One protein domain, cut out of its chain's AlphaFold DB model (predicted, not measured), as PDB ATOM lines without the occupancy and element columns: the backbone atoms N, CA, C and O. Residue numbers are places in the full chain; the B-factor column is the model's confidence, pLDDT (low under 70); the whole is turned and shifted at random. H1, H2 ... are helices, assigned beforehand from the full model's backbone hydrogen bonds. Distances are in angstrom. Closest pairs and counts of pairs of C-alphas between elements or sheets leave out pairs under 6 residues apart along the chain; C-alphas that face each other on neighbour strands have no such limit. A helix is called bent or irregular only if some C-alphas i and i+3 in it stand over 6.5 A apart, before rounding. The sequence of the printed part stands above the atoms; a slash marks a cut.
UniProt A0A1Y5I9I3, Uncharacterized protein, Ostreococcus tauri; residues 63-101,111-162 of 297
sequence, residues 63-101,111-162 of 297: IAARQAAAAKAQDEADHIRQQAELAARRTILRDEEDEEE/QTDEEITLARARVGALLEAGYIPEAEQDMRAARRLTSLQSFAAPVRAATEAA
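Overview. This is residues 63 to 101 and 111 to 162 of the 297 residues of an uncharacterized protein of Ostreococcus tauri (UniProt A0A1Y5I9I3). A long helix, H1, packs with residues 77 to 89 across H2, the middle layer between H1 and H3a; H2 and H3a form a helical hairpin. Residues 63 to 72, 93 to 101 and 150 to 162 stick out. The printed part has 91 residues with three named helices, H1, H2, H3, and no named strand: all helix, loose, radius of gyration of the C-alphas 17.2 A, spans 61 by 32 by 17 A.

Arrangement. H1, residues 63 to 100, touches H2, residues 111 to 128, at a steep tilt of 51 degrees, opposite ways; the closest C-alphas, of Arg 81 and Arg 122, are 5.1 A apart. H3, residues 132 to 162, was assigned as one helix by its hydrogen bonds but is bent: C-alphas 151 and 154 are 7.3 A apart. Its arms, H3a, residues 132 to 151, and H3b, residues 154 to 162, stand at a steep tilt of 43 degrees. H2 touches H3a at a shallow tilt of 26 degrees, opposite ways; the closest C-alphas, of Val 123 and Ala 135, are 4.7 A apart. H3b is apart from H1 and H2. In H1, H2, H3a and H3b every O i to N i+4 pair is within hydrogen-bond range.

Along the chain. H1 runs 55.1 A from C-alpha 63 at (211.202, 165.299, 290.396), H2 26.1 A, H3a 28.1 A, and H3b 12.1 A to C-alpha 162 at (227.140, 120.898, 251.114).

Size, cuts and confidence. C-alphas 63 and 162, the farthest apart, are 61.4 A apart. Residues 102 to 110 are not printed, a gap of 22.1 A between C-alphas 101 and 111; the link from H2 to H3 is tight. Residues 93 to 101 have pLDDT under 70.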
ATOM      1  N   ILE A  63     211.441 166.548 291.139       87.25
ATOM      2  CA  ILE A  63     211.202 165.299 290.396       87.25
ATOM      3  C   ILE A  63     211.049 165.596 288.903       87.25
ATOM      4  O   ILE A  63     211.744 164.986 288.096       87.25
ATOM      5  N   ALA A  64     210.213 166.572 288.537       88.00
ATOM      6  CA  ALA A  64     210.030 166.981 287.148       88.00
ATOM      7  C   ALA A  64     211.342 167.482 286.524       88.00
ATOM      8  O   ALA A  64     211.648 167.134 285.389       88.00
ATOM      9  N   ALA A  65     212.157 168.245 287.263       88.69
ATOM     10  CA  ALA A  65     213.473 168.675 286.794       88.69
ATOM     11  C   ALA A  65     214.431 167.491 286.576       88.69
ATOM     12  O   ALA A  65     215.153 167.474 285.584       88.69
ATOM     13  N   ARG A  66     214.415 166.483 287.461       88.00
ATOM     14  CA  ARG A  66     215.224 165.263 287.312       88.00
ATOM     15  C   ARG A  66     214.771 164.422 286.118       88.00
ATOM     16  O   ARG A  66     215.611 163.969 285.355       88.00
ATOM     17  N   GLN A  67     213.462 164.250 285.937       88.25
ATOM     18  CA  GLN A  67     212.892 163.556 284.779       88.25
ATOM     19  C   GLN A  67     213.209 164.292 283.475       88.25
ATOM     20  O   GLN A  67     213.618 163.660 282.512       88.25
ATOM     21  N   ALA A  68     213.101 165.622 283.455       89.44
ATOM     22  CA  ALA A  68     213.469 166.428 282.295       89.44
ATOM     23  C   ALA A  68     214.972 166.351 281.987       89.44
ATOM     24  O   ALA A  68     215.353 166.308 280.824       89.44
ATOM     25  N   ALA A  69     215.832 166.318 283.010       87.50
ATOM     26  CA  ALA A  69     217.266 166.111 282.825       87.50
ATOM     27  C   ALA A  69     217.575 164.708 282.278       87.50
ATOM     28  O   ALA A  69     218.387 164.584 281.370       87.50
ATOM     29  N   ALA A  70     216.896 163.671 282.780       86.81
ATOM     30  CA  ALA A  70     217.043 162.306 282.279       86.81
ATOM     31  C   ALA A  70     216.542 162.166 280.832       86.81
ATOM     32  O   ALA A  70     217.198 161.524 280.025       86.81
ATOM     33  N   ALA A  71     215.422 162.812 280.490       89.44
ATOM     34  CA  ALA A  71     214.906 162.846 279.123       89.44
ATOM     35  C   ALA A  71     215.896 163.524 278.166       89.44
ATOM     36  O   ALA A  71     216.199 162.971 277.121       89.44
ATOM     37  N   LYS A  72     216.481 164.664 278.560       88.44
ATOM     38  CA  LYS A  72     217.521 165.325 277.757       88.44
ATOM     39  C   LYS A  72     218.768 164.461 277.574       88.44
ATOM     40  O   LYS A  72     219.286 164.394 276.471       88.44
ATOM     41  N   ALA A  73     219.230 163.801 278.635       87.44
ATOM     42  CA  ALA A  73     220.364 162.881 278.557       87.44
ATOM     43  C   ALA A  73     220.074 161.708 277.601       87.44
ATOM     44  O   ALA A  73     220.936 161.324 276.817       87.44
ATOM     45  N   GLN A  74     218.845 161.186 277.620       88.06
ATOM     46  CA  GLN A  74     218.402 160.156 276.685       88.06
ATOM     47  C   GLN A  74     218.349 160.678 275.241       88.06
ATOM     48  O   GLN A  74     218.867 160.013 274.349       88.06
ATOM     49  N   ASP A  75     217.788 161.869 275.013       92.25
ATOM     50  CA  ASP A  75     217.731 162.499 273.688       92.25
ATOM     51  C   ASP A  75     219.144 162.733 273.121       92.25
ATOM     52  O   ASP A  75     219.398 162.503 271.937       92.25
ATOM     53  N   GLU A  76     220.087 163.161 273.965       91.19
ATOM     54  CA  GLU A  76     221.497 163.328 273.599       91.19
ATOM     55  C   GLU A  76     222.163 161.986 273.262       91.19
ATOM     56  O   GLU A  76     222.832 161.879 272.231       91.19
ATOM     57  N   ALA A  77     221.945 160.946 274.071       90.50
ATOM     58  CA  ALA A  77     222.447 159.602 273.790       90.50
ATOM     59  C   ALA A  77     221.874 159.034 272.478       90.50
ATOM     60  O   ALA A  77     222.610 158.459 271.674       90.50
ATOM     61  N   ASP A  78     220.581 159.234 272.214       93.25
ATOM     62  CA  ASP A  78     219.930 158.816 270.970       93.25
ATOM     63  C   ASP A  78     220.468 159.585 269.759       93.25
ATOM     64  O   ASP A  78     220.689 158.998 268.695       93.25
ATOM     65  N   HIS A  79     220.769 160.874 269.921       94.69
ATOM     66  CA  HIS A  79     221.435 161.655 268.885       94.69
ATOM     67  C   HIS A  79     222.836 161.113 268.565       94.69
ATOM     68  O   HIS A  79     223.183 160.954 267.392       94.69
ATOM     69  N   ILE A  80     223.622 160.769 269.590       93.19
ATOM     70  CA  ILE A  80     224.956 160.167 269.432       93.19
ATOM     71  C   ILE A  80     224.860 158.825 268.699       93.19
ATOM     72  O   ILE A  80     225.624 158.584 267.762       93.19
ATOM     73  N   ARG A  81     223.889 157.973 269.061       92.81
ATOM     74  CA  ARG A  81     223.640 156.701 268.361       92.81
ATOM     75  C   ARG A  81     223.378 156.917 266.873       92.81
ATOM     76  O   ARG A  81     224.010 156.261 266.050       92.81
ATOM     77  N   GLN A  82     222.491 157.850 266.526       93.38
ATOM     78  CA  GLN A  82     222.146 158.141 265.130       93.38
ATOM     79  C   GLN A  82     223.354 158.637 264.331       93.38
ATOM     80  O   GLN A  82     223.577 158.186 263.207       93.38
ATOM     81  N   GLN A  83     224.160 159.538 264.902       93.19
ATOM     82  CA  GLN A  83     225.378 160.012 264.243       93.19
ATOM     83  C   GLN A  83     226.384 158.877 264.019       93.19
ATOM     84  O   GLN A  83     226.950 158.768 262.929       93.19
ATOM     85  N   ALA A  84     226.573 158.012 265.018       92.06
ATOM     86  CA  ALA A  84     227.466 156.863 264.926       92.06
ATOM     87  C   ALA A  84     227.008 155.857 263.859       92.06
ATOM     88  O   ALA A  84     227.823 155.387 263.068       92.06
ATOM     89  N   GLU A  85     225.706 155.561 263.787       92.88
ATOM     90  CA  GLU A  85     225.143 154.680 262.760       92.88
ATOM     91  C   GLU A  85     225.320 155.252 261.350       92.88
ATOM     92  O   GLU A  85     225.721 154.527 260.442       92.88
ATOM     93  N   LEU A  86     225.073 156.551 261.151       91.44
ATOM     94  CA  LEU A  86     225.273 157.201 259.853       91.44
ATOM     95  C   LEU A  86     226.743 157.162 259.414       91.44
ATOM     96  O   LEU A  86     227.028 156.896 258.244       91.44
ATOM     97  N   ALA A  87     227.673 157.397 260.343       89.69
ATOM     98  CA  ALA A  87     229.103 157.308 260.069       89.69
ATOM     99  C   ALA A  87     229.523 155.873 259.711       89.69
ATOM    100  O   ALA A  87     230.209 155.672 258.710       89.69
ATOM    101  N   ALA A  88     229.054 154.880 260.471       89.19
ATOM    102  CA  ALA A  88     229.348 153.472 260.227       89.19
ATOM    103  C   ALA A  88     228.747 152.959 258.908       89.19
ATOM    104  O   ALA A  88     229.399 152.220 258.179       89.19
ATOM    105  N   ARG A  89     227.530 153.381 258.542       88.31
ATOM    106  CA  ARG A  89     226.942 153.037 257.235       88.31
ATOM    107  C   ARG A  89     227.752 153.602 256.077       88.31
ATOM    108  O   ARG A  89     227.937 152.915 255.084       88.31
ATOM    109  N   ARG A  90     228.277 154.824 256.211       85.06
ATOM    110  CA  ARG A  90     229.153 155.411 255.189       85.06
ATOM    111  C   ARG A  90     230.446 154.608 255.020       85.06
ATOM    112  O   ARG A  90     230.913 154.482 253.898       85.06
ATOM    113  N   THR A  91     231.025 154.086 256.103       81.31
ATOM    114  CA  THR A  91     232.218 153.231 255.999       81.31
ATOM    115  C   THR A  91     231.892 151.862 255.416       81.31
ATOM    116  O   THR A  91     232.651 151.395 254.585       81.31
ATOM    117  N   ILE A  92     230.753 151.260 255.783       79.38
ATOM    118  CA  ILE A  92     230.317 149.971 255.220       79.38
ATOM    119  C   ILE A  92     230.136 150.080 253.702       79.38
ATOM    120  O   ILE A  92     230.690 149.263 252.985       79.38
ATOM    121  N   LEU A  93     229.443 151.118 253.222       66.06
ATOM    122  CA  LEU A  93     229.250 151.342 251.785       66.06
ATOM    123  C   LEU A  93     230.575 151.542 251.038       66.06
ATOM    124  O   LEU A  93     230.710 151.088 249.914       66.06
ATOM    125  N   ARG A  94     231.563 152.199 251.662       68.81
ATOM    126  CA  ARG A  94     232.892 152.348 251.057       68.81
ATOM    127  C   ARG A  94     233.621 151.009 250.957       68.81
ATOM    128  O   ARG A  94     234.228 150.734 249.937       68.81
ATOM    129  N   ASP A  95     233.559 150.195 252.011       66.38
ATOM    130  CA  ASP A  95     234.166 148.861 251.996       66.38
ATOM    131  C   ASP A  95     233.500 147.966 250.929       66.38
ATOM    132  O   ASP A  95     234.183 147.177 250.290       66.38
ATOM    133  N   GLU A  96     232.188 148.108 250.706       63.94
ATOM    134  CA  GLU A  96     231.454 147.400 249.644       63.94
ATOM    135  C   GLU A  96     231.862 147.868 248.236       63.94
ATOM    136  O   GLU A  96     232.066 147.033 247.360       63.94
ATOM    137  N   GLU A  97     232.046 149.177 248.022       60.16
ATOM    138  CA  GLU A  97     232.567 149.735 246.760       60.16
ATOM    139  C   GLU A  97     234.001 149.248 246.465       60.16
ATOM    140  O   GLU A  97     234.314 148.908 245.324       60.16
ATOM    141  N   ASP A  98     234.858 149.165 247.490       60.94
ATOM    142  CA  ASP A  98     236.229 148.649 247.368       60.94
ATOM    143  C   ASP A  98     236.244 147.120 247.088       60.94
ATOM    144  O   ASP A  98     237.136 146.620 246.398       60.94
ATOM    145  N   GLU A  99     235.262 146.362 247.600       58.06
ATOM    146  CA  GLU A  99     235.095 144.920 247.337       58.06
ATOM    147  C   GLU A  99     234.567 144.643 245.912       58.06
ATOM    148  O   GLU A  99     234.989 143.663 245.294       58.06
ATOM    149  N   GLU A 100     233.713 145.509 245.351       57.50
ATOM    150  CA  GLU A 100     233.235 145.421 243.956       57.50
ATOM    151  C   GLU A 100     234.346 145.633 242.909       57.50
ATOM    152  O   GLU A 100     234.236 145.135 241.787       57.50
ATOM    153  N   GLU A 101     235.429 146.339 243.257       58.28
ATOM    154  CA  GLU A 101     236.599 146.538 242.386       58.28
ATOM    155  C   GLU A 101     237.566 145.330 242.404       58.28
ATOM    156  O   GLU A 101     238.542 145.287 241.649       58.28
ATOM    157  N   GLN A 111     222.522 140.709 257.250       84.88
ATOM    158  CA  GLN A 111     221.846 141.735 258.065       84.88
ATOM    159  C   GLN A 111     222.261 141.679 259.549       84.88
ATOM    160  O   GLN A 111     222.256 142.685 260.253       84.88
ATOM    161  N   THR A 112     222.626 140.491 260.048       85.69
ATOM    162  CA  THR A 112     223.149 140.325 261.410       85.69
ATOM    163  C   THR A 112     224.548 140.930 261.578       85.69
ATOM    164  O   THR A 112     224.808 141.530 262.619       85.69
ATOM    165  N   ASP A 113     225.431 140.803 260.586       86.00
ATOM    166  CA  ASP A 113     226.783 141.386 260.613       86.00
ATOM    167  C   ASP A 113     226.751 142.911 260.554       86.00
ATOM    168  O   ASP A 113     227.468 143.580 261.307       86.00
ATOM    169  N   GLU A 114     225.879 143.463 259.709       88.50
ATOM    170  CA  GLU A 114     225.625 144.901 259.655       88.50
ATOM    171  C   GLU A 114     225.166 145.416 261.022       88.50
ATOM    172  O   GLU A 114     225.781 146.325 261.578       88.50
ATOM    173  N   GLU A 115     224.153 144.787 261.627       90.75
ATOM    174  CA  GLU A 115     223.632 145.209 262.929       90.75
ATOM    175  C   GLU A 115     224.687 145.096 264.043       90.75
ATOM    176  O   GLU A 115     224.781 145.976 264.901       90.75
ATOM    177  N   ILE A 116     225.530 144.056 264.034       91.31
ATOM    178  CA  ILE A 116     226.651 143.931 264.982       91.31
ATOM    179  C   ILE A 116     227.648 145.080 264.795       91.31
ATOM    180  O   ILE A 116     228.134 145.637 265.784       91.31
ATOM    181  N   THR A 117     227.952 145.444 263.552       91.12
ATOM    182  CA  THR A 117     228.883 146.531 263.223       91.12
ATOM    183  C   THR A 117     228.330 147.881 263.674       91.12
ATOM    184  O   THR A 117     229.014 148.619 264.388       91.12
ATOM    185  N   LEU A 118     227.060 148.166 263.371       92.69
ATOM    186  CA  LEU A 118     226.364 149.370 263.833       92.69
ATOM    187  C   LEU A 118     226.286 149.428 265.364       92.69
ATOM    188  O   LEU A 118     226.542 150.469 265.968       92.69
ATOM    189  N   ALA A 119     226.001 148.304 266.025       92.44
ATOM    190  CA  ALA A 119     225.985 148.234 267.482       92.44
ATOM    191  C   ALA A 119     227.361 148.529 268.098       92.44
ATOM    192  O   ALA A 119     227.440 149.257 269.086       92.44
ATOM    193  N   ARG A 120     228.457 148.036 267.508       93.00
ATOM    194  CA  ARG A 120     229.821 148.368 267.960       93.00
ATOM    195  C   ARG A 120     230.139 149.854 267.783       93.00
ATOM    196  O   ARG A 120     230.721 150.443 268.690       93.00
ATOM    197  N   ALA A 121     229.719 150.456 266.669       94.06
ATOM    198  CA  ALA A 121     229.890 151.886 266.424       94.06
ATOM    199  C   ALA A 121     229.147 152.740 267.466       94.06
ATOM    200  O   ALA A 121     229.743 153.643 268.054       94.06
ATOM    201  N   ARG A 122     227.882 152.401 267.768       94.94
ATOM    202  CA  ARG A 122     227.097 153.046 268.838       94.94
ATOM    203  C   ARG A 122     227.805 152.975 270.189       94.94
ATOM    204  O   ARG A 122     227.943 153.993 270.858       94.94
ATOM    205  N   VAL A 123     228.292 151.792 270.570       95.25
ATOM    206  CA  VAL A 123     229.008 151.588 271.842       95.25
ATOM    207  C   VAL A 123     230.259 152.460 271.920       95.25
ATOM    208  O   VAL A 123     230.473 153.103 272.943       95.25
ATOM    209  N   GLY A 124     231.066 152.513 270.856       93.31
ATOM    210  CA  GLY A 124     232.258 153.365 270.808       93.31
ATOM    211  C   GLY A 124     231.920 154.839 271.034       93.31
ATOM    212  O   GLY A 124     232.470 155.463 271.940       93.31
ATOM    213  N   ALA A 125     230.943 155.361 270.290       94.62
ATOM    214  CA  ALA A 125     230.531 156.759 270.385       94.62
ATOM    215  C   ALA A 125     229.930 157.122 271.756       94.62
ATOM    216  O   ALA A 125     230.238 158.173 272.317       94.62
ATOM    217  N   LEU A 126     229.106 156.241 272.337       95.12
ATOM    218  CA  LEU A 126     228.529 156.454 273.668       95.12
ATOM    219  C   LEU A 126     229.599 156.434 274.769       95.12
ATOM    220  O   LEU A 126     229.524 157.232 275.704       95.12
ATOM    221  N   LEU A 127     230.614 155.569 274.655       94.88
ATOM    222  CA  LEU A 127     231.739 155.536 275.594       94.88
ATOM    223  C   LEU A 127     232.585 156.811 275.518       94.88
ATOM    224  O   LEU A 127     232.940 157.355 276.562       94.88
ATOM    225  N   GLU A 128     232.870 157.308 274.312       94.69
ATOM    226  CA  GLU A 128     233.591 158.573 274.113       94.69
ATOM    227  C   GLU A 128     232.835 159.770 274.703       94.69
ATOM    228  O   GLU A 128     233.442 160.664 275.293       94.69
ATOM    229  N   ALA A 129     231.504 159.758 274.609       92.81
ATOM    230  CA  ALA A 129     230.637 160.792 275.162       92.81
ATOM    231  C   ALA A 129     230.343 160.639 276.673       92.81
ATOM    232  O   ALA A 129     229.712 161.514 277.264       92.81
ATOM    233  N   GLY A 130     230.797 159.556 277.318       92.38
ATOM    234  CA  GLY A 130     230.612 159.316 278.756       92.38
ATOM    235  C   GLY A 130     229.263 158.700 279.161       92.38
ATOM    236  O   GLY A 130     228.983 158.584 280.356       92.38
ATOM    237  N   TYR A 131     228.451 158.256 278.200       92.94
ATOM    238  CA  TYR A 131     227.152 157.601 278.406       92.94
ATOM    239  C   TYR A 131     227.319 156.092 278.663       92.94
ATOM    240  O   TYR A 131     226.992 155.237 277.837       92.94
ATOM    241  N   ILE A 132     227.905 155.751 279.817       92.81
ATOM    242  CA  ILE A 132     228.269 154.368 280.182       92.81
ATOM    243  C   ILE A 132     227.047 153.429 280.273       92.81
ATOM    244  O   ILE A 132     227.115 152.339 279.700       92.81
ATOM    245  N   PRO A 133     225.935 153.785 280.951       92.19
ATOM    246  CA  PRO A 133     224.777 152.892 281.059       92.19
ATOM    247  C   PRO A 133     224.174 152.516 279.698       92.19
ATOM    248  O   PRO A 133     223.834 151.354 279.461       92.19
ATOM    249  N   GLU A 134     224.083 153.488 278.794       92.25
ATOM    250  CA  GLU A 134     223.566 153.333 277.438       92.25
ATOM    251  C   GLU A 134     224.515 152.485 276.583       92.25
ATOM    252  O   GLU A 134     224.071 151.563 275.893       92.25
ATOM    253  N   ALA A 135     225.827 152.723 276.689       92.81
ATOM    254  CA  ALA A 135     226.841 151.913 276.018       92.81
ATOM    255  C   ALA A 135     226.804 150.447 276.480       92.81
ATOM    256  O   ALA A 135     226.930 149.527 275.670       92.81
ATOM    257  N   GLU A 136     226.603 150.189 277.777       95.12
ATOM    258  CA  GLU A 136     226.482 148.823 278.289       95.12
ATOM    259  C   GLU A 136     225.259 148.091 277.731       95.12
ATOM    260  O   GLU A 136     225.337 146.892 277.446       95.12
ATOM    261  N   GLN A 137     224.128 148.785 277.588       92.69
ATOM    262  CA  GLN A 137     222.918 148.214 277.003       92.69
ATOM    263  C   GLN A 137     223.165 147.781 275.553       92.69
ATOM    264  O   GLN A 137     222.900 146.623 275.209       92.69
ATOM    265  N   ASP A 138     223.737 148.668 274.740       92.12
ATOM    266  CA  ASP A 138     224.024 148.404 273.328       92.12
ATOM    267  C   ASP A 138     225.085 147.295 273.187       92.12
ATOM    268  O   ASP A 138     224.952 146.382 272.366       92.12
ATOM    269  N   MET A 139     226.084 147.272 274.077       94.94
ATOM    270  CA  MET A 139     227.092 146.210 274.136       94.94
ATOM    271  C   MET A 139     226.471 144.839 274.435       94.94
ATOM    272  O   MET A 139     226.865 143.836 273.832       94.94
ATOM    273  N   ARG A 140     225.512 144.752 275.366       94.31
ATOM    274  CA  ARG A 140     224.826 143.485 275.678       94.31
ATOM    275  C   ARG A 140     224.021 142.983 274.479       94.31
ATOM    276  O   ARG A 140     224.055 141.782 274.203       94.31
ATOM    277  N   ALA A 141     223.346 143.877 273.756       89.75
ATOM    278  CA  ALA A 141     222.621 143.532 272.535       89.75
ATOM    279  C   ALA A 141     223.570 143.001 271.446       89.75
ATOM    280  O   ALA A 141     223.339 141.910 270.916       89.75
ATOM    281  N   ALA A 142     224.689 143.691 271.200       91.56
ATOM    282  CA  ALA A 142     225.709 143.266 270.240       91.56
ATOM    283  C   ALA A 142     226.285 141.883 270.584       91.56
ATOM    284  O   ALA A 142     226.330 140.990 269.740       91.56
ATOM    285  N   ARG A 143     226.665 141.664 271.853       93.31
ATOM    286  CA  ARG A 143     227.198 140.373 272.327       93.31
ATOM    287  C   ARG A 143     226.207 139.231 272.130       93.31
ATOM    288  O   ARG A 143     226.619 138.133 271.763       93.31
ATOM    289  N   ARG A 144     224.912 139.479 272.355       94.12
ATOM    290  CA  ARG A 144     223.860 138.480 272.124       94.12
ATOM    291  C   ARG A 144     223.805 138.072 270.651       94.12
ATOM    292  O   ARG A 144     223.775 136.878 270.374       94.12
ATOM    293  N   LEU A 145     223.823 139.035 269.730       90.81
ATOM    294  CA  LEU A 145     223.817 138.755 268.290       90.81
ATOM    295  C   LEU A 145     225.076 137.997 267.859       90.81
ATOM    296  O   LEU A 145     224.963 136.948 267.228       90.81
ATOM    297  N   THR A 146     226.258 138.447 268.292       91.81
ATOM    298  CA  THR A 146     227.525 137.750 268.011       91.81
ATOM    299  C   THR A 146     227.512 136.313 268.539       91.81
ATOM    300  O   THR A 146     227.971 135.403 267.856       91.81
ATOM    301  N   SER A 147     226.948 136.078 269.728       93.00
ATOM    302  CA  SER A 147     226.835 134.728 270.293       93.00
ATOM    303  C   SER A 147     225.871 133.830 269.517       93.00
ATOM    304  O   SER A 147     226.112 132.631 269.418       93.00
ATOM    305  N   LEU A 148     224.765 134.372 269.000       91.19
ATOM    306  CA  LEU A 148     223.829 133.605 268.173       91.19
ATOM    307  C   LEU A 148     224.459 133.243 266.826       91.19
ATOM    308  O   LEU A 148     224.303 132.119 266.352       91.19
ATOM    309  N   GLN A 149     225.204 134.176 266.238       88.31
ATOM    310  CA  GLN A 149     225.916 133.948 264.990       88.31
ATOM    311  C   GLN A 149     227.020 132.901 265.150       88.31
ATOM    312  O   GLN A 149     227.092 131.976 264.347       88.31
ATOM    313  N   SER A 150     227.835 132.992 266.206       88.62
ATOM    314  CA  SER A 150     228.891 132.007 266.466       88.62
ATOM    315  C   SER A 150     228.327 130.617 266.757       88.62
ATOM    316  O   SER A 150     228.882 129.624 266.295       88.62
ATOM    317  N   PHE A 151     227.189 130.536 267.451       89.75
ATOM    318  CA  PHE A 151     226.480 129.279 267.673       89.75
ATOM    319  C   PHE A 151     225.986 128.647 266.360       89.75
ATOM    320  O   PHE A 151     226.092 127.435 266.181       89.75
ATOM    321  N   ALA A 152     225.474 129.454 265.426       87.50
ATOM    322  CA  ALA A 152     224.970 128.980 264.137       87.50
ATOM    323  C   ALA A 152     226.069 128.722 263.086       87.50
ATOM    324  O   ALA A 152     225.815 128.016 262.106       87.50
ATOM    325  N   ALA A 153     227.273 129.275 263.267       85.50
ATOM    326  CA  ALA A 153     228.340 129.268 262.266       85.50
ATOM    327  C   ALA A 153     228.730 127.866 261.753       85.50
ATOM    328  O   ALA A 153     228.808 127.705 260.535       85.50
ATOM    329  N   PRO A 154     228.901 126.825 262.598       86.31
ATOM    330  CA  PRO A 154     229.285 125.500 262.105       86.31
ATOM    331  C   PRO A 154     228.236 124.883 261.175       86.31
ATOM    332  O   PRO A 154     228.582 124.260 260.175       86.31
ATOM    333  N   VAL A 155     226.948 125.075 261.483       87.75
ATOM    334  CA  VAL A 155     225.849 124.557 260.659       87.75
ATOM    335  C   VAL A 155     225.757 125.335 259.352       87.75
ATOM    336  O   VAL A 155     225.624 124.709 258.308       87.75
ATOM    337  N   ARG A 156     225.891 126.669 259.386       82.12
ATOM    338  CA  ARG A 156     225.917 127.498 258.169       82.12
ATOM    339  C   ARG A 156     227.052 127.090 257.232       82.12
ATOM    340  O   ARG A 156     226.781 126.759 256.081       82.12
ATOM    341  N   ALA A 157     228.274 126.984 257.752       80.88
ATOM    342  CA  ALA A 157     229.433 126.547 256.979       80.88
ATOM    343  C   ALA A 157     229.227 125.142 256.385       80.88
ATOM    344  O   ALA A 157     229.511 124.916 255.212       80.88
ATOM    345  N   ALA A 158     228.668 124.204 257.158       82.56
ATOM    346  CA  ALA A 158     228.351 122.868 256.657       82.56
ATOM    347  C   ALA A 158     227.277 122.894 255.555       82.56
ATOM    348  O   ALA A 158     227.404 122.185 254.560       82.56
ATOM    349  N   THR A 159     226.232 123.717 255.698       84.31
ATOM    350  CA  THR A 159     225.181 123.853 254.679       84.31
ATOM    351  C   THR A 159     225.682 124.526 253.406       84.31
ATOM    352  O   THR A 159     225.327 124.095 252.310       84.31
ATOM    353  N   GLU A 160     226.535 125.542 253.524       82.81
ATOM    354  CA  GLU A 160     227.160 126.219 252.387       82.81
ATOM    355  C   GLU A 160     228.105 125.272 251.651       82.81
ATOM    356  O   GLU A 160     227.970 125.111 250.438       82.81
ATOM    357  N   ALA A 161     228.967 124.555 252.380       82.75
ATOM    358  CA  ALA A 161     229.855 123.545 251.812       82.75
ATOM    359  C   ALA A 161     229.070 122.422 251.116       82.75
ATOM    360  O   ALA A 161     229.389 122.063 249.986       82.75
ATOM    361  N   ALA A 162     227.999 121.910 251.732       82.19
ATOM    362  CA  ALA A 162     227.140 120.898 251.114       82.19
ATOM    363  C   ALA A 162     226.452 121.425 249.844       82.19
ATOM    364  O   ALA A 162     226.356 120.717 248.842       82.19
TER     365      ALA A 162